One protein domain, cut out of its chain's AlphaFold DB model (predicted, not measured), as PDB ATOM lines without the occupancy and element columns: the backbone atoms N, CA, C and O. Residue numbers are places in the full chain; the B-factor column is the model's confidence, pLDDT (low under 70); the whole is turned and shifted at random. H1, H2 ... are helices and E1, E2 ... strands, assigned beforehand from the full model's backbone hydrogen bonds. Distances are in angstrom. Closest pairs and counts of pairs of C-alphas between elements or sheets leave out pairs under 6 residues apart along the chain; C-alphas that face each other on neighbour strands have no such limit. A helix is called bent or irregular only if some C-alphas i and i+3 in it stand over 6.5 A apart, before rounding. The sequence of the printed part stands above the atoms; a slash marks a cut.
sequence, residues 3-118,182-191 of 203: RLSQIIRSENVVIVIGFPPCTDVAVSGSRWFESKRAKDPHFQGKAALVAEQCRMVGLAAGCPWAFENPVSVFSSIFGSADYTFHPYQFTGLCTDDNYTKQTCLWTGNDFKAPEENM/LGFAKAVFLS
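AT A GLANCE: This is residues 3 to 118 and 182 to 191 of the 203 residues of the protein "Phage protein" of Klebsiella michiganensis (UniProt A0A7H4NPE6). A small, strongly twisted sheet of four strands has one long helix, H3, over one face, running along the strands. H1 lies near the last residues of H3 and H2 near its first, while H5 and H6 pack on each other away from H3. The printed part has 126 residues, with six named helices and four named strands in the order H1 E1 H2 H3 E2 H4 E3 H5 E4 H6. The sheet order is E1 E2 E4 E3, mixed, and the class is mixed, helices and strands. The whole is compact, with a radius of gyration of the C-alphas of 15.7 A and spans of 44 by 37 by 24 A.

HOW THE PARTS SIT: H1, residues 3 to 10, and H3, residues 43 to 61, are close but not clearly touching; their closest C-alphas, of Ile 8 and Ala 61, are 5.5 A apart. Edge strand E1, residues 16 to 18, is parallel to E2, residues 65 to 70, with N 18 and O 66 2.9 A apart. H2, residues 27 to 39, and H3 are close but not clearly touching, with a steep tilt of 64 degrees; their closest C-alphas, of Arg 37 and Phe 43, are 6.8 A apart. E1, H2, H3 and E2 form a strand-helix-strand unit, two parallel neighbour strands with helices between, with a right-handed crossover. H3 is on the sheet at a height of 9.4 A, making two layers, helix on one face of a sheet; it is over E2 and only just over E1, where 3 of its C-alphas fall. H4, residues 74 to 77, is not on the sheet, but only just, with 4 pairs of C-alphas within 10 A. E2 and E4, residues 103 to 108, are antiparallel, with N 67 and O 106 2.9 A apart. E4 and edge strand E3, residues 83 to 85, are antiparallel, with N 105 and O 83 2.8 A apart. E2, H4 and E3 form a split strand-helix-strand unit, with E4 between its strands and a right-handed crossover. H5, residues 87 to 90, and H6, residues 182 to 191, touch, the closest C-alphas, of Phe 90 and Gly 183, being 4.9 A apart. H6 only grazes the sheet, with residues 184 to 189. In H1, H3 and H6 every O i to N i+4 pair is within hydrogen-bond range, in H2 4 of 9, beside 6 of 10 O i to N i+3 pairs; H4 and H5 are too short for such O i to N i+4 pairs.

IN THESE COORDINATES: H1 begins at C-alpha 3, (100.059, -13.089, -54.841). H2 is 18.4 A long and irregular, C-alphas 28 and 31 being 8.0 A apart. H3 is 27.8 A long, E2 and E4 17.0 A each, and H6 14.2 A, ending at C-alpha 191, (114.111, -31.570, -43.555).

THE WHOLE: The two C-alphas farthest apart, of Ser 10 and Arg 31, are 45.2 A apart. Residues 119 to 181 are cut out, and C-alphas 118 and 182 are 13.1 A apart across the cut. The link from H5 to E4, residues 91 to 102, is long. No printed residue is under 70 in pLDDT.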
ATOM      1  N   ARG A   3      99.470 -11.798 -54.475       88.31
ATOM      2  CA  ARG A   3     100.059 -13.089 -54.841       88.31
ATOM      3  C   ARG A   3     100.381 -13.976 -53.636       88.31
ATOM      4  O   ARG A   3     100.099 -15.163 -53.686       88.31
ATOM      5  N   LEU A   4     100.927 -13.416 -52.551       88.38
ATOM      6  CA  LEU A   4     101.225 -14.195 -51.339       88.38
ATOM      7  C   LEU A   4      99.942 -14.727 -50.697       88.38
ATOM      8  O   LEU A   4      99.868 -15.904 -50.370       88.38
ATOM      9  N   SER A   5      98.907 -13.888 -50.586       89.69
ATOM     10  CA  SER A   5      97.612 -14.335 -50.063       89.69
ATOM     11  C   SER A   5      96.945 -15.384 -50.947       89.69
ATOM     12  O   SER A   5      96.265 -16.256 -50.422       89.69
ATOM     13  N   GLN A   6      97.125 -15.304 -52.270       93.50
ATOM     14  CA  GLN A   6      96.633 -16.326 -53.186       93.50
ATOM     15  C   GLN A   6      97.366 -17.649 -52.951       93.50
ATOM     16  O   GLN A   6      96.699 -18.641 -52.698       93.50
ATOM     17  N   ILE A   7      98.705 -17.638 -52.932       93.12
ATOM     18  CA  ILE A   7      99.530 -18.835 -52.703       93.12
ATOM     19  C   ILE A   7      99.154 -19.520 -51.387       93.12
ATOM     20  O   ILE A   7      98.905 -20.716 -51.379       93.12
ATOM     21  N   ILE A   8      99.041 -18.761 -50.294       92.94
ATOM     22  CA  ILE A   8      98.666 -19.306 -48.980       92.94
ATOM     23  C   ILE A   8      97.280 -19.975 -49.005       92.94
ATOM     24  O   ILE A   8      97.039 -20.911 -48.253       92.94
ATOM     25  N   ARG A   9      96.354 -19.499 -49.846       91.62
ATOM     26  CA  ARG A   9      94.983 -20.031 -49.924       91.62
ATOM     27  C   ARG A   9      94.812 -21.153 -50.944       91.62
ATOM     28  O   ARG A   9      93.862 -21.917 -50.805       91.62
ATOM     29  N   SER A  10      95.634 -21.196 -51.992       93.44
ATOM     30  CA  SER A  10      95.457 -22.120 -53.120       93.44
ATOM     31  C   SER A  10      96.486 -23.239 -53.174       93.44
ATOM     32  O   SER A  10      96.190 -24.283 -53.746       93.44
ATOM     33  N   GLU A  11      97.672 -23.041 -52.602       91.56
ATOM     34  CA  GLU A  11      98.779 -23.992 -52.688       91.56
ATOM     35  C   GLU A  11      99.019 -24.710 -51.361       91.56
ATOM     36  O   GLU A  11      98.705 -24.207 -50.281       91.56
ATOM     37  N   ASN A  12      99.667 -25.872 -51.434       89.06
ATOM     38  CA  ASN A  12     100.209 -26.536 -50.255       89.06
ATOM     39  C   ASN A  12     101.584 -25.943 -49.910       89.06
ATOM     40  O   ASN A  12     102.614 -26.375 -50.436       89.06
ATOM     41  N   VAL A  13     101.600 -24.924 -49.051       91.56
ATOM     42  CA  VAL A  13     102.840 -24.291 -48.586       91.56
ATOM     43  C   VAL A  13     103.501 -25.179 -47.532       91.56
ATOM     44  O   VAL A  13     103.009 -25.309 -46.417       91.56
ATOM     45  N   VAL A  14     104.640 -25.780 -47.880       91.44
ATOM     46  CA  VAL A  14     105.373 -26.688 -46.976       91.44
ATOM     47  C   VAL A  14     106.268 -25.954 -45.976       91.44
ATOM     48  O   VAL A  14     106.521 -26.461 -44.889       91.44
ATOM     49  N   ILE A  15     106.755 -24.763 -46.336       94.31
ATOM     50  CA  ILE A  15     107.632 -23.946 -45.496       94.31
ATOM     51  C   ILE A  15     107.631 -22.487 -45.959       94.31
ATOM     52  O   ILE A  15     107.515 -22.206 -47.154       94.31
ATOM     53  N   VAL A  16     107.835 -21.558 -45.022       95.38
ATOM     54  CA  VAL A  16     108.112 -20.142 -45.309       95.38
ATOM     55  C   VAL A  16     109.478 -19.760 -44.749       95.38
ATOM     56  O   VAL A  16     109.706 -19.873 -43.549       95.38
ATOM     57  N   ILE A  17     110.371 -19.242 -45.594       95.38
ATOM     58  CA  ILE A  17     111.622 -18.619 -45.142       95.38
ATOM     59  C   ILE A  17     111.647 -17.157 -45.573       95.38
ATOM     60  O   ILE A  17     111.517 -16.842 -46.756       95.38
ATOM     61  N   GLY A  18     111.783 -16.264 -44.597       94.94
ATOM     62  CA  GLY A  18     111.904 -14.828 -44.807       94.94
ATOM     63  C   GLY A  18     113.344 -14.337 -44.709       94.94
ATOM     64  O   GLY A  18     114.121 -14.833 -43.899       94.94
ATOM     65  N   PHE A  19     113.678 -13.311 -45.491       93.25
ATOM     66  CA  PHE A  19     115.016 -12.709 -45.539       93.25
ATOM     67  C   PHE A  19     114.922 -11.198 -45.280       93.25
ATOM     68  O   PHE A  19     115.062 -10.394 -46.209       93.25
ATOM     69  N   PRO A  20     114.584 -10.775 -44.046       94.12
ATOM     70  CA  PRO A  20     114.474  -9.361 -43.714       94.12
ATOM     71  C   PRO A  20     115.818  -8.633 -43.915       94.12
ATOM     72  O   PRO A  20     116.880  -9.208 -43.657       94.12
ATOM     73  N   PRO A  21     115.811  -7.351 -44.329       90.06
ATOM     74  CA  PRO A  21     117.037  -6.592 -44.558       90.06
ATOM     75  C   PRO A  21     117.964  -6.570 -43.335       90.06
ATOM     76  O   PRO A  21     117.557  -6.220 -42.229       90.06
ATOM     77  N   CYS A  22     119.246  -6.879 -43.539       91.50
ATOM     78  CA  CYS A  22     120.236  -6.920 -42.459       91.50
ATOM     79  C   CYS A  22     121.033  -5.611 -42.289       91.50
ATOM     80  O   CYS A  22     121.773  -5.457 -41.319       91.50
ATOM     81  N   THR A  23     120.908  -4.655 -43.217       90.44
ATOM     82  CA  THR A  23     121.734  -3.431 -43.296       90.44
ATOM     83  C   THR A  23     121.729  -2.595 -42.015       90.44
ATOM     84  O   THR A  23     122.744  -1.991 -41.656       90.44
ATOM     85  N   ASP A  24     120.595  -2.555 -41.324       93.94
ATOM     86  CA  ASP A  24     120.370  -1.721 -40.141       93.94
ATOM     87  C   ASP A  24     120.534  -2.473 -38.820       93.94
ATOM     88  O   ASP A  24     120.539  -1.864 -37.752       93.94
ATOM     89  N   VAL A  25     120.722  -3.789 -38.891       95.06
ATOM     90  CA  VAL A  25     120.682  -4.663 -37.717       95.06
ATOM     91  C   VAL A  25     121.935  -5.514 -37.551       95.06
ATOM     92  O   VAL A  25     122.283  -5.842 -36.418       95.06
ATOM     93  N   ALA A  26     122.656  -5.835 -38.627       93.69
ATOM     94  CA  ALA A  26     123.846  -6.680 -38.578       93.69
ATOM     95  C   ALA A  26     124.984  -6.030 -37.774       93.69
ATOM     96  O   ALA A  26     125.407  -4.908 -38.065       93.69
ATOM     97  N   VAL A  27     125.560  -6.769 -36.820       93.69
ATOM     98  CA  VAL A  27     126.614  -6.238 -35.929       93.69
ATOM     99  C   VAL A  27     127.914  -5.923 -36.667       93.69
ATOM    100  O   VAL A  27     128.671  -5.056 -36.245       93.69
ATOM    101  N   SER A  28     128.142  -6.549 -37.825       89.75
ATOM    102  CA  SER A  28     129.266  -6.216 -38.713       89.75
ATOM    103  C   SER A  28     129.240  -4.763 -39.224       89.75
ATOM    104  O   SER A  28     130.266  -4.244 -39.659       89.75
ATOM    105  N   GLY A  29     128.081  -4.093 -39.166       89.12
ATOM    106  CA  GLY A  29     127.901  -2.682 -39.511       89.12
ATOM    107  C   GLY A  29     127.768  -1.745 -38.306       89.12
ATOM    108  O   GLY A  29     127.454  -0.573 -38.511       89.12
ATOM    109  N   SER A  30     127.998  -2.224 -37.077       93.50
ATOM    110  CA  SER A  30     127.691  -1.497 -35.834       93.50
ATOM    111  C   SER A  30     128.369  -0.132 -35.714       93.50
ATOM    112  O   SER A  30     127.767   0.802 -35.191       93.50
ATOM    113  N   ARG A  31     129.568   0.033 -36.292       95.25
ATOM    114  CA  ARG A  31     130.285   1.322 -36.359       95.25
ATOM    115  C   ARG A  31     129.481   2.457 -37.011       95.25
ATOM    116  O   ARG A  31     129.801   3.621 -36.818       95.25
ATOM    117  N   TRP A  32     128.455   2.130 -37.800       94.25
ATOM    118  CA  TRP A  32     127.586   3.099 -38.472       94.25
ATOM    119  C   TRP A  32     126.258   3.329 -37.743       94.25
ATOM    120  O   TRP A  32     125.435   4.111 -38.210       94.25
ATOM    121  N   PHE A  33     125.995   2.636 -36.634       96.50
ATOM    122  CA  PHE A  33     124.698   2.715 -35.964       96.50
ATOM    123  C   PHE A  33     124.436   4.085 -35.349       96.50
ATOM    124  O   PHE A  33     123.301   4.541 -35.400       96.50
ATOM    125  N   GLU A  34     125.453   4.759 -34.814       97.19
ATOM    126  CA  GLU A  34     125.291   6.097 -34.233       97.19
ATOM    127  C   GLU A  34     124.850   7.119 -35.289       97.19
ATOM    128  O   GLU A  34     123.838   7.797 -35.118       97.19
ATOM    129  N   SER A  35     125.531   7.157 -36.438       97.38
ATOM    130  CA  SER A  35     125.177   8.072 -37.529       97.38
ATOM    131  C   SER A  35     123.824   7.743 -38.165       97.38
ATOM    132  O   SER A  35     123.105   8.651 -38.581       97.38
ATOM    133  N   LYS A  36     123.434   6.463 -38.212       96.12
ATOM    134  CA  LYS A  36     122.083   6.049 -38.622       96.12
ATOM    135  C   LYS A  36     121.027   6.471 -37.605       96.12
ATOM    136  O   LYS A  36     120.022   7.040 -38.009       96.12
ATOM    137  N   ARG A  37     121.275   6.269 -36.307       97.12
ATOM    138  CA  ARG A  37     120.364   6.650 -35.214       97.12
ATOM    139  C   ARG A  37     120.137   8.159 -35.158       97.12
ATOM    140  O   ARG A  37     119.018   8.580 -34.901       97.12
ATOM    141  N   ALA A  38     121.164   8.960 -35.440       97.94
ATOM    142  CA  ALA A  38     121.037  10.413 -35.550       97.94
ATOM    143  C   ALA A  38     120.133  10.848 -36.721       97.94
ATOM    144  O   ALA A  38     119.441  11.856 -36.616       97.94
ATOM    145  N   LYS A  39     120.121  10.091 -37.829       97.38
ATOM    146  CA  LYS A  39     119.249  10.349 -38.990       97.38
ATOM    147  C   LYS A  39     117.827   9.824 -38.786       97.38
ATOM    148  O   LYS A  39     116.870  10.472 -39.192       97.38
ATOM    149  N   ASP A  40     117.702   8.643 -38.196       97.31
ATOM    150  CA  ASP A  40     116.438   7.977 -37.908       97.31
ATOM    151  C   ASP A  40     116.585   7.115 -36.645       97.31
ATOM    152  O   ASP A  40     117.123   6.004 -36.714       97.31
ATOM    153  N   PRO A  41     116.084   7.572 -35.483       96.56
ATOM    154  CA  PRO A  41     116.149   6.812 -34.237       96.56
ATOM    155  C   PRO A  41     115.461   5.441 -34.303       96.56
ATOM    156  O   PRO A  41     115.768   4.563 -33.494       96.56
ATOM    157  N   HIS A  42     114.555   5.236 -35.267       96.38
ATOM    158  CA  HIS A  42     113.731   4.037 -35.402       96.38
ATOM    159  C   HIS A  42     114.220   3.056 -36.475       96.38
ATOM    160  O   HIS A  42     113.546   2.053 -36.706       96.38
ATOM    161  N   PHE A  43     115.372   3.288 -37.112       95.94
ATOM    162  CA  PHE A  43     115.863   2.467 -38.230       95.94
ATOM    163  C   PHE A  43     115.879   0.951 -37.926       95.94
ATOM    164  O   PHE A  43     115.407   0.140 -38.721       95.94
ATOM    165  N   GLN A  44     116.309   0.562 -36.721       96.06
ATOM    166  CA  GLN A  44     116.294  -0.834 -36.257       96.06
ATOM    167  C   GLN A  44     114.882  -1.368 -36.005       96.06
ATOM    168  O   GLN A  44     114.596  -2.516 -36.334       96.06
ATOM    169  N   GLY A  45     113.986  -0.537 -35.466       96.19
ATOM    170  CA  GLY A  45     112.580  -0.896 -35.278       96.19
ATOM    171  C   GLY A  45     111.874  -1.127 -36.614       96.19
ATOM    172  O   GLY A  45     111.147  -2.102 -36.766       96.19
ATOM    173  N   LYS A  46     112.156  -0.295 -37.623       95.56
ATOM    174  CA  LYS A  46     111.643  -0.476 -38.990       95.56
ATOM    175  C   LYS A  46     112.137  -1.784 -39.614       95.56
ATOM    176  O   LYS A  46     111.338  -2.500 -40.206       95.56
ATOM    177  N   ALA A  47     113.414  -2.128 -39.438       94.88
ATOM    178  CA  ALA A  47     113.946  -3.420 -39.876       94.88
ATOM    179  C   ALA A  47     113.291  -4.601 -39.132       94.88
ATOM    180  O   ALA A  47     112.939  -5.604 -39.754       94.88
ATOM    181  N   ALA A  48     113.055  -4.463 -37.823       96.56
ATOM    182  CA  ALA A  48     112.362  -5.472 -37.023       96.56
ATOM    183  C   ALA A  48     110.909  -5.687 -37.476       96.56
ATOM    184  O   ALA A  48     110.464  -6.827 -37.529       96.56
ATOM    185  N   LEU A  49     110.190  -4.641 -37.897       97.50
ATOM    186  CA  LEU A  49     108.846  -4.798 -38.470       97.50
ATOM    187  C   LEU A  49     108.845  -5.683 -39.726       97.50
ATOM    188  O   LEU A  49     107.878  -6.402 -39.956       97.50
ATOM    189  N   VAL A  50     109.916  -5.670 -40.527       96.19
ATOM    190  CA  VAL A  50     110.033  -6.560 -41.694       96.19
ATOM    191  C   VAL A  50     110.294  -8.006 -41.262       96.19
ATOM    192  O   VAL A  50     109.686  -8.918 -41.816       96.19
ATOM    193  N   ALA A  51     111.136  -8.234 -40.249       96.69
ATOM    194  CA  ALA A  51     111.320  -9.571 -39.674       96.69
ATOM    195  C   ALA A  51     110.009 -10.118 -39.083       96.69
ATOM    196  O   ALA A  51     109.639 -11.268 -39.319       96.69
ATOM    197  N   GLU A  52     109.244  -9.257 -38.416       97.19
ATOM    198  CA  GLU A  52     107.924  -9.592 -37.897       97.19
ATOM    199  C   GLU A  52     106.932  -9.914 -39.025       97.19
ATOM    200  O   GLU A  52     106.157 -10.860 -38.914       97.19
ATOM    201  N   GLN A  53     106.984  -9.215 -40.164       96.19
ATOM    202  CA  GLN A  53     106.187  -9.586 -41.339       96.19
ATOM    203  C   GLN A  53     106.527 -10.994 -41.845       96.19
ATOM    204  O   GLN A  53     105.612 -11.734 -42.204       96.19
ATOM    205  N   CYS A  54     107.803 -11.396 -41.842       96.12
ATOM    206  CA  CYS A  54     108.193 -12.763 -42.198       96.12
ATOM    207  C   CYS A  54     107.548 -13.793 -41.259       96.12
ATOM    208  O   CYS A  54     106.950 -14.760 -41.735       96.12
ATOM    209  N   ARG A  55     107.593 -13.540 -39.944       96.00
ATOM    210  CA  ARG A  55     106.908 -14.357 -38.935       96.00
ATOM    211  C   ARG A  55     105.403 -14.429 -39.193       96.00
ATOM    212  O   ARG A  55     104.838 -15.517 -39.229       96.00
ATOM    213  N   MET A  56     104.750 -13.288 -39.414       96.31
ATOM    214  CA  MET A  56     103.302 -13.223 -39.637       96.31
ATOM    215  C   MET A  56     102.864 -13.976 -40.895       96.31
ATOM    216  O   MET A  56     101.815 -14.615 -40.882       96.31
ATOM    217  N   VAL A  57     103.662 -13.946 -41.967       95.81
ATOM    218  CA  VAL A  57     103.401 -14.742 -43.176       95.81
ATOM    219  C   VAL A  57     103.521 -16.238 -42.882       95.81
ATOM    220  O   VAL A  57     102.648 -16.994 -43.297       95.81
ATOM    221  N   GLY A  58     104.546 -16.658 -42.135       95.44
ATOM    222  CA  GLY A  58     104.705 -18.052 -41.707       95.44
ATOM    223  C   GLY A  58     103.534 -18.551 -40.857       95.44
ATOM    224  O   GLY A  58     102.970 -19.610 -41.127       95.44
ATOM    225  N   LEU A  59     103.095 -17.743 -39.889       95.19
ATOM    226  CA  LEU A  59     101.922 -18.050 -39.069       95.19
ATOM    227  C   LEU A  59     100.632 -18.116 -39.891       95.19
ATOM    228  O   LEU A  59      99.846 -19.041 -39.711       95.19
ATOM    229  N   ALA A  60     100.420 -17.169 -40.808       94.62
ATOM    230  CA  ALA A  60      99.245 -17.157 -41.677       94.62
ATOM    231  C   ALA A  60      99.216 -18.343 -42.652       94.62
ATOM    232  O   ALA A  60      98.135 -18.798 -43.018       94.62
ATOM    233  N   ALA A  61     100.385 -18.841 -43.066       94.69
ATOM    234  CA  ALA A  61     100.509 -20.044 -43.882       94.69
ATOM    235  C   ALA A  61     100.258 -21.339 -43.089       94.69
ATOM    236  O   ALA A  61      99.998 -22.373 -43.695       94.69
ATOM    237  N   GLY A  62     100.335 -21.301 -41.753       93.25
ATOM    238  CA  GLY A  62     100.121 -22.471 -40.895       93.25
ATOM    239  C   GLY A  62     101.191 -23.561 -41.030       93.25
ATOM    240  O   GLY A  62     101.003 -24.663 -40.521       93.25
ATOM    241  N   CYS A  63     102.305 -23.272 -41.702       92.31
ATOM    242  CA  CYS A  63     103.407 -24.202 -41.938       92.31
ATOM    243  C   CYS A  63     104.621 -23.851 -41.059       92.31
ATOM    244  O   CYS A  63     104.659 -22.752 -40.486       92.31
ATOM    245  N   PRO A  64     105.635 -24.734 -40.977       96.25
ATOM    246  CA  PRO A  64     106.953 -24.373 -40.474       96.25
ATOM    247  C   PRO A  64     107.468 -23.082 -41.099       96.25
ATOM    248  O   PRO A  64     107.299 -22.843 -42.303       96.25
ATOM    249  N   TRP A  65     108.117 -22.244 -40.299       97.25
ATOM    250  CA  TRP A  65     108.685 -21.004 -40.807       97.25
ATOM    251  C   TRP A  65     109.982 -20.628 -40.112       97.25
ATOM    252  O   TRP A  65     110.238 -21.026 -38.977       97.25
ATOM    253  N   ALA A  66     110.785 -19.825 -40.806       97.81
ATOM    254  CA  ALA A  66     111.883 -19.094 -40.200       97.81
ATOM    255  C   ALA A  66     112.070 -17.723 -40.853       97.81
ATOM    256  O   ALA A  66     111.671 -17.506 -42.000       97.81
ATOM    257  N   PHE A  67     112.727 -16.801 -40.157       97.50
ATOM    258  CA  PHE A  67     113.415 -15.695 -40.815       97.50
ATOM    259  C   PHE A  67     114.919 -15.781 -40.566       97.50
ATOM    260  O   PHE A  67     115.361 -16.127 -39.471       97.50
ATOM    261  N   GLU A  68     115.692 -15.470 -41.601       96.06
ATOM    262  CA  GLU A  68     117.149 -15.521 -41.588       96.06
ATOM    263  C   GLU A  68     117.751 -14.123 -41.459       96.06
ATOM    264  O   GLU A  68     117.305 -13.158 -42.087       96.06
ATOM    265  N   ASN A  69     118.786 -14.008 -40.633       95.25
ATOM    266  CA  ASN A  69     119.657 -12.844 -40.629       95.25
ATOM    267  C   ASN A  69     121.078 -13.249 -40.212       95.25
ATOM    268  O   ASN A  69     121.238 -14.164 -39.401       95.25
ATOM    269  N   PRO A  70     122.133 -12.531 -40.634       93.94
ATOM    270  CA  PRO A  70     123.416 -12.610 -39.944       93.94
ATOM    271  C   PRO A  70     123.282 -12.232 -38.460       93.94
ATOM    272  O   PRO A  70     122.279 -11.664 -38.017       93.94
ATOM    273  N   VAL A  71     124.357 -12.463 -37.700       95.31
ATOM    274  CA  VAL A  71     124.472 -11.979 -36.315       95.31
ATOM    275  C   VAL A  71     124.118 -10.487 -36.255       95.31
ATOM    276  O   VAL A  71     124.751  -9.640 -36.901       95.31
ATOM    277  N   SER A  72     123.066 -10.161 -35.508       95.00
ATOM    278  CA  SER A  72     122.403  -8.858 -35.559       95.00
ATOM    279  C   SER A  72     121.739  -8.506 -34.230       95.00
ATOM    280  O   SER A  72     121.608  -9.338 -33.334       95.00
ATOM    281  N   VAL A  73     121.282  -7.256 -34.106       96.00
ATOM    282  CA  VAL A  73     120.517  -6.786 -32.937       96.00
ATOM    283  C   VAL A  73     119.156  -7.471 -32.785       96.00
ATOM    284  O   VAL A  73     118.493  -7.273 -31.772       96.00
ATOM    285  N   PHE A  74     118.735  -8.296 -33.750       96.62
ATOM    286  CA  PHE A  74     117.530  -9.113 -33.621       96.62
ATOM    287  C   PHE A  74     117.575 -10.038 -32.411       96.62
ATOM    288  O   PHE A  74     116.533 -10.218 -31.793       96.62
ATOM    289  N   SER A  75     118.752 -10.494 -31.970       96.06
ATOM    290  CA  SER A  75     118.846 -11.282 -30.735       96.06
ATOM    291  C   SER A  75     118.371 -10.524 -29.488       96.06
ATOM    292  O   SER A  75     117.903 -11.129 -28.530       96.06
ATOM    293  N   SER A  76     118.462  -9.190 -29.492       94.94
ATOM    294  CA  SER A  76     117.953  -8.336 -28.412       94.94
ATOM    295  C   SER A  76     116.465  -7.999 -28.558       94.94
ATOM    296  O   SER A  76     115.850  -7.583 -27.583       94.94
ATOM    297  N   ILE A  77     115.899  -8.138 -29.761       94.62
ATOM    298  CA  ILE A  77     114.508  -7.771 -30.072       94.62
ATOM    299  C   ILE A  77     113.587  -8.997 -30.002       94.62
ATOM    300  O   ILE A  77     112.501  -8.913 -29.442       94.62
ATOM    301  N   PHE A  78     114.030 -10.129 -30.549       96.56
ATOM    302  CA  PHE A  78     113.251 -11.361 -30.698       96.56
ATOM    303  C   PHE A  78     113.739 -12.506 -29.795       96.56
ATOM    304  O   PHE A  78     113.152 -13.581 -29.810       96.56
ATOM    305  N   GLY A  79     114.793 -12.283 -29.003       96.75
ATOM    306  CA  GLY A  79     115.476 -13.332 -28.242       96.75
ATOM    307  C   GLY A  79     116.550 -14.047 -29.063       96.75
ATOM    308  O   GLY A  79     116.758 -13.743 -30.238       96.75
ATOM    309  N   SER A  80     117.277 -14.974 -28.437       96.94
ATOM    310  CA  SER A  80     118.329 -15.752 -29.105       96.94
ATOM    311  C   SER A  80     117.801 -16.480 -30.342       96.94
ATOM    312  O   SER A  80     116.655 -16.914 -30.365       96.94
ATOM    313  N   ALA A  81     118.650 -16.617 -31.361       97.62
ATOM    314  CA  ALA A  81     118.334 -17.430 -32.529       97.62
ATOM    315  C   ALA A  81     118.149 -18.904 -32.128       97.62
ATOM    316  O   ALA A  81     118.896 -19.406 -31.287       97.62
ATOM    317  N   ASP A  82     117.201 -19.588 -32.768       97.94
ATOM    318  CA  ASP A  82     116.913 -21.007 -32.520       97.94
ATOM    319  C   ASP A  82     117.916 -21.922 -33.228       97.94
ATOM    320  O   ASP A  82     118.185 -23.039 -32.790       97.94
ATOM    321  N   TYR A  83     118.474 -21.447 -34.343       97.69
ATOM    322  CA  TYR A  83     119.444 -22.186 -35.136       97.69
ATOM    323  C   TYR A  83     120.487 -21.245 -35.732       97.69
ATOM    324  O   TYR A  83     120.175 -20.141 -36.181       97.69
ATOM    325  N   THR A  84     121.740 -21.688 -35.763       97.62
ATOM    326  CA  THR A  84     122.837 -20.942 -36.382       97.62
ATOM    327  C   THR A  84     123.688 -21.865 -37.223       97.62
ATOM    328  O   THR A  84     123.929 -22.998 -36.817       97.62
ATOM    329  N   PHE A  85     124.186 -21.367 -38.349       97.75
ATOM    330  CA  PHE A  85     125.004 -22.158 -39.256       97.75
ATOM    331  C   PHE A  85     126.028 -21.318 -40.019       97.75
ATOM    332  O   PHE A  85     125.972 -20.085 -40.062       97.75
ATOM    333  N   HIS A  86     126.950 -22.019 -40.664       97.88
ATOM    334  CA  HIS A  86     127.838 -21.531 -41.697       97.88
ATOM    335  C   HIS A  86     127.572 -22.271 -43.020       97.88
ATOM    336  O   HIS A  86     127.326 -23.474 -43.012       97.88
ATOM    337  N   PRO A  87     127.687 -21.592 -44.171       97.94
ATOM    338  CA  PRO A  87     127.463 -22.182 -45.494       97.94
ATOM    339  C   PRO A  87     128.298 -23.439 -45.771       97.94
ATOM    340  O   PRO A  87     127.762 -24.418 -46.288       97.94
ATOM    341  N   TYR A  88     129.567 -23.462 -45.333       98.50
ATOM    342  CA  TYR A  88     130.446 -24.619 -45.547       98.50
ATOM    343  C   TYR A  88     129.896 -25.934 -44.963       98.50
ATOM    344  O   TYR A  88     130.224 -27.005 -45.473       98.50
ATOM    345  N   GLN A  89     129.033 -25.865 -43.941       98.69
ATOM    346  CA  GLN A  89     128.414 -27.028 -43.291       98.69
ATOM    347  C   GLN A  89     127.426 -27.776 -44.198       98.69
ATOM    348  O   GLN A  89     127.024 -28.887 -43.875       98.69
ATOM    349  N   PHE A  90     127.055 -27.199 -45.347       98.44
ATOM    350  CA  PHE A  90     126.128 -27.791 -46.320       98.44
ATOM    351  C   PHE A  90     126.771 -28.042 -47.690       98.44
ATOM    352  O   PHE A  90     126.080 -28.194 -48.703       98.44
ATOM    353  N   THR A  91     128.104 -28.087 -47.738       98.56
ATOM    354  CA  THR A  91     128.872 -28.252 -48.983       98.56
ATOM    355  C   THR A  91     128.649 -29.587 -49.688       98.56
ATOM    356  O   THR A  91     128.855 -29.668 -50.895       98.56
ATOM    357  N   GLY A  92     128.155 -30.613 -48.994       98.00
ATOM    358  CA  GLY A  92     127.740 -31.878 -49.601       98.00
ATOM    359  C   GLY A  92     126.529 -31.746 -50.534       98.00
ATOM    360  O   GLY A  92     126.339 -32.582 -51.413       98.00
ATOM    361  N   LEU A  93     125.732 -30.674 -50.407       97.50
ATOM    362  CA  LEU A  93     124.597 -30.368 -51.296       97.50
ATOM    363  C   LEU A  93     124.898 -29.261 -52.324       97.50
ATOM    364  O   LEU A  93     124.156 -29.102 -53.307       97.50
ATOM    365  N   CYS A  94     125.940 -28.466 -52.071       97.94
ATOM    366  CA  CYS A  94     126.434 -27.402 -52.939       97.94
ATOM    367  C   CYS A  94     127.876 -27.038 -52.552       97.94
ATOM    368  O   CYS A  94     128.101 -26.280 -51.611       97.94
ATOM    369  N   THR A  95     128.864 -27.559 -53.276       97.69
ATOM    370  CA  THR A  95     130.285 -27.331 -52.961       97.69
ATOM    371  C   THR A  95     130.699 -25.862 -53.064       97.69
ATOM    372  O   THR A  95     131.609 -25.435 -52.358       97.69
ATOM    373  N   ASP A  96     130.006 -25.065 -53.881       97.00
ATOM    374  CA  ASP A  96     130.290 -23.634 -54.056       97.00
ATOM    375  C   ASP A  96     130.008 -22.810 -52.792       97.00
ATOM    376  O   ASP A  96     130.606 -21.742 -52.612       97.00
ATOM    377  N   ASP A  97     129.194 -23.346 -51.874       97.56
ATOM    378  CA  ASP A  97     128.904 -22.753 -50.566       97.56
ATOM    379  C   ASP A  97     130.049 -22.930 -49.551       97.56
ATOM    380  O   ASP A  97     129.878 -22.722 -48.350       97.56
ATOM    381  N   ASN A  98     131.251 -23.282 -50.019       98.25
ATOM    382  CA  ASN A  98     132.449 -23.429 -49.200       98.25
ATOM    383  C   ASN A  98     133.025 -22.079 -48.729       98.25
ATOM    384  O   ASN A  98     134.075 -21.616 -49.182       98.25
ATOM    385  N   TYR A  99     132.306 -21.406 -47.836       97.94
ATOM    386  CA  TYR A  99     132.726 -20.159 -47.214       97.94
ATOM    387  C   TYR A  99     132.158 -20.011 -45.804       97.94
ATOM    388  O   TYR A  99     131.168 -20.632 -45.406       97.94
ATOM    389  N   THR A 100     132.798 -19.151 -45.022       96.69
ATOM    390  CA  THR A 100     132.343 -18.792 -43.684       96.69
ATOM    391  C   THR A 100     131.434 -17.566 -43.738       96.69
ATOM    392  O   THR A 100     131.768 -16.533 -44.315       96.69
ATOM    393  N   LYS A 101     130.249 -17.697 -43.139       94.50
ATOM    394  CA  LYS A 101     129.322 -16.595 -42.860       94.50
ATOM    395  C   LYS A 101     128.359 -17.047 -41.766       94.50
ATOM    396  O   LYS A 101     127.405 -17.762 -42.061       94.50
ATOM    397  N   GLN A 102     128.620 -16.673 -40.515       95.75
ATOM    398  CA  GLN A 102     127.731 -17.075 -39.425       95.75
ATOM    399  C   GLN A 102     126.355 -16.440 -39.623       95.75
ATOM    400  O   GLN A 102     126.224 -15.213 -39.706       95.75
ATOM    401  N   THR A 103     125.353 -17.300 -39.711       95.31
ATOM    402  CA  THR A 103     123.986 -16.965 -40.087       95.31
ATOM    403  C   THR A 103     123.024 -17.530 -39.048       95.31
ATOM    404  O   THR A 103     123.266 -18.616 -38.525       95.31
ATOM    405  N   CYS A 104     121.968 -16.790 -38.722       97.31
ATOM    406  CA  CYS A 104     121.033 -17.085 -37.641       97.31
ATOM    407  C   CYS A 104     119.605 -17.224 -38.176       97.31
ATOM    408  O   CYS A 104     119.197 -16.466 -39.057       97.31
ATOM    409  N   LEU A 105     118.837 -18.142 -37.595       97.88
ATOM    410  CA  LEU A 105     117.411 -18.308 -37.839       97.88
ATOM    411  C   LEU A 105     116.610 -18.132 -36.552       97.88
ATOM    412  O   LEU A 105     116.981 -18.654 -35.501       97.88
ATOM    413  N   TRP A 106     115.464 -17.481 -36.690       98.31
ATOM    414  CA  TRP A 106     114.372 -17.506 -35.722       98.31
ATOM    415  C   TRP A 106     113.206 -18.227 -36.365       98.31
ATOM    416  O   TRP A 106     112.865 -17.935 -37.512       98.31
ATOM    417  N   THR A 107     112.635 -19.181 -35.653       98.19
ATOM    418  CA  THR A 107     111.823 -20.250 -36.223       98.19
ATOM    419  C   THR A 107     110.488 -20.395 -35.494       98.19
ATOM    420  O   THR A 107     110.292 -19.880 -34.395       98.19
ATOM    421  N   GLY A 108     109.544 -21.104 -36.106       97.38
ATOM    422  CA  GLY A 108     108.295 -21.472 -35.450       97.38
ATOM    423  C   GLY A 108     107.517 -22.537 -36.210       97.38
ATOM    424  O   GLY A 108     107.925 -22.974 -37.287       97.38
ATOM    425  N   ASN A 109     106.386 -22.949 -35.628       95.88
ATOM    426  CA  ASN A 109     105.529 -24.028 -36.133       95.88
ATOM    427  C   ASN A 109     106.312 -25.325 -36.402       95.88
ATOM    428  O   ASN A 109     106.270 -25.872 -37.501       95.88
ATOM    429  N   ASP A 110     107.060 -25.790 -35.397       94.69
ATOM    430  CA  ASP A 110     107.802 -27.058 -35.428       94.69
ATOM    431  C   ASP A 110     108.846 -27.188 -36.549       94.69
ATOM    432  O   ASP A 110     109.173 -28.310 -36.959       94.69
ATOM    433  N   PHE A 111     109.397 -26.059 -37.014       97.31
ATOM    434  CA  PHE A 111     110.519 -26.020 -37.952       97.31
ATOM    435  C   PHE A 111     111.601 -27.042 -37.595       97.31
ATOM    436  O   PHE A 111     112.104 -27.097 -36.470       97.31
ATOM    437  N   LYS A 112     111.965 -27.859 -38.582       96.62
ATOM    438  CA  LYS A 112     113.008 -28.873 -38.458       96.62
ATOM    439  C   LYS A 112     114.318 -28.296 -38.967       96.62
ATOM    440  O   LYS A 112     114.487 -28.088 -40.171       96.62
ATOM    441  N   ALA A 113     115.226 -28.024 -38.033       95.81
ATOM    442  CA  ALA A 113     116.590 -27.646 -38.357       95.81
ATOM    443  C   ALA A 113     117.257 -28.759 -39.183       95.81
ATOM    444  O   ALA A 113     117.108 -29.932 -38.833       95.81
ATOM    445  N   PRO A 114     117.957 -28.418 -40.276       96.00
ATOM    446  CA  PRO A 114     118.640 -29.417 -41.076       96.00
ATOM    447  C   PRO A 114     119.893 -29.933 -40.369       96.00
ATOM    448  O   PRO A 114     120.595 -29.180 -39.687       96.00
ATOM    449  N   GLU A 115     120.202 -31.206 -40.591       95.25
ATOM    450  CA  GLU A 115     121.499 -31.776 -40.233       95.25
ATOM    451  C   GLU A 115     122.591 -31.253 -41.173       95.25
ATOM    452  O   GLU A 115     122.349 -30.985 -42.356       95.25
ATOM    453  N   GLU A 116     123.801 -31.094 -40.638       96.88
ATOM    454  CA  GLU A 116     124.964 -30.716 -41.438       96.88
ATOM    455  C   GLU A 116     125.280 -31.813 -42.464       96.88
ATOM    456  O   GLU A 116     125.195 -33.006 -42.184       96.88
ATOM    457  N   ASN A 117     125.664 -31.399 -43.668       96.81
ATOM    458  CA  ASN A 117     126.101 -32.285 -44.739       96.81
ATOM    459  C   ASN A 117     127.307 -31.635 -45.414       96.81
ATOM    460  O   ASN A 117     127.179 -30.911 -46.408       96.81
ATOM    461  N   MET A 118     128.475 -31.826 -44.806       98.31
ATOM    462  CA  MET A 118     129.730 -31.241 -45.256       98.31
ATOM    463  C   MET A 118     130.398 -32.144 -46.292       98.31
ATOM    464  O   MET A 118     130.409 -33.365 -46.164       98.31
ATOM    465  N   LEU A 182     122.779 -22.213 -51.320       96.31
ATOM    466  CA  LEU A 182     121.917 -23.184 -51.986       96.31
ATOM    467  C   LEU A 182     121.909 -24.538 -51.262       96.31
ATOM    468  O   LEU A 182     120.859 -25.171 -51.158       96.31
ATOM    469  N   GLY A 183     123.059 -24.981 -50.753       97.50
ATOM    470  CA  GLY A 183     123.195 -26.207 -49.973       97.50
ATOM    471  C   GLY A 183     122.322 -26.165 -48.724       97.50
ATOM    472  O   GLY A 183     121.540 -27.085 -48.486       97.50
ATOM    473  N   PHE A 184     122.366 -25.050 -47.992       97.19
ATOM    474  CA  PHE A 184     121.505 -24.828 -46.831       97.19
ATOM    475  C   PHE A 184     120.018 -24.803 -47.215       97.19
ATOM    476  O   PHE A 184     119.211 -25.500 -46.603       97.19
ATOM    477  N   ALA A 185     119.646 -24.061 -48.265       95.38
ATOM    478  CA  ALA A 185     118.256 -23.981 -48.718       95.38
ATOM    479  C   ALA A 185     117.684 -25.362 -49.099       95.38
ATOM    480  O   ALA A 185     116.559 -25.697 -48.723       95.38
ATOM    481  N   LYS A 186     118.478 -26.196 -49.789       94.81
ATOM    482  CA  LYS A 186     118.119 -27.588 -50.097       94.81
ATOM    483  C   LYS A 186     117.945 -28.420 -48.824       94.81
ATOM    484  O   LYS A 186     116.956 -29.142 -48.716       94.81
ATOM    485  N   ALA A 187     118.865 -28.312 -47.865       95.69
ATOM    486  CA  ALA A 187     118.803 -29.061 -46.611       95.69
ATOM    487  C   ALA A 187     117.542 -28.722 -45.799       95.69
ATOM    488  O   ALA A 187     116.837 -29.622 -45.335       95.69
ATOM    489  N   VAL A 188     117.209 -27.430 -45.690       95.50
ATOM    490  CA  VAL A 188     115.981 -26.953 -45.034       95.50
ATOM    491  C   VAL A 188     114.738 -27.518 -45.715       95.50
ATOM    492  O   VAL A 188     113.852 -28.039 -45.034       95.50
ATOM    493  N   PHE A 189     114.674 -27.453 -47.049       92.81
ATOM    494  CA  PHE A 189     113.543 -27.986 -47.806       92.81
ATOM    495  C   PHE A 189     113.344 -29.485 -47.553       92.81
ATOM    496  O   PHE A 189     112.227 -29.905 -47.248       92.81
ATOM    497  N   LEU A 190     114.419 -30.276 -47.623       92.12
ATOM    498  CA  LEU A 190     114.373 -31.725 -47.400       92.12
ATOM    499  C   LEU A 190     113.942 -32.081 -45.971       92.12
ATOM    500  O   LEU A 190     113.147 -33.003 -45.792       92.12
ATOM    501  N   SER A 191     114.410 -31.326 -44.975       94.00
ATOM    502  CA  SER A 191     114.111 -31.570 -43.555       94.00
ATOM    503  C   SER A 191     112.664 -31.235 -43.184       94.00
ATOM    504  O   SER A 191     112.080 -31.871 -42.312       94.00
TER     505      SER A 191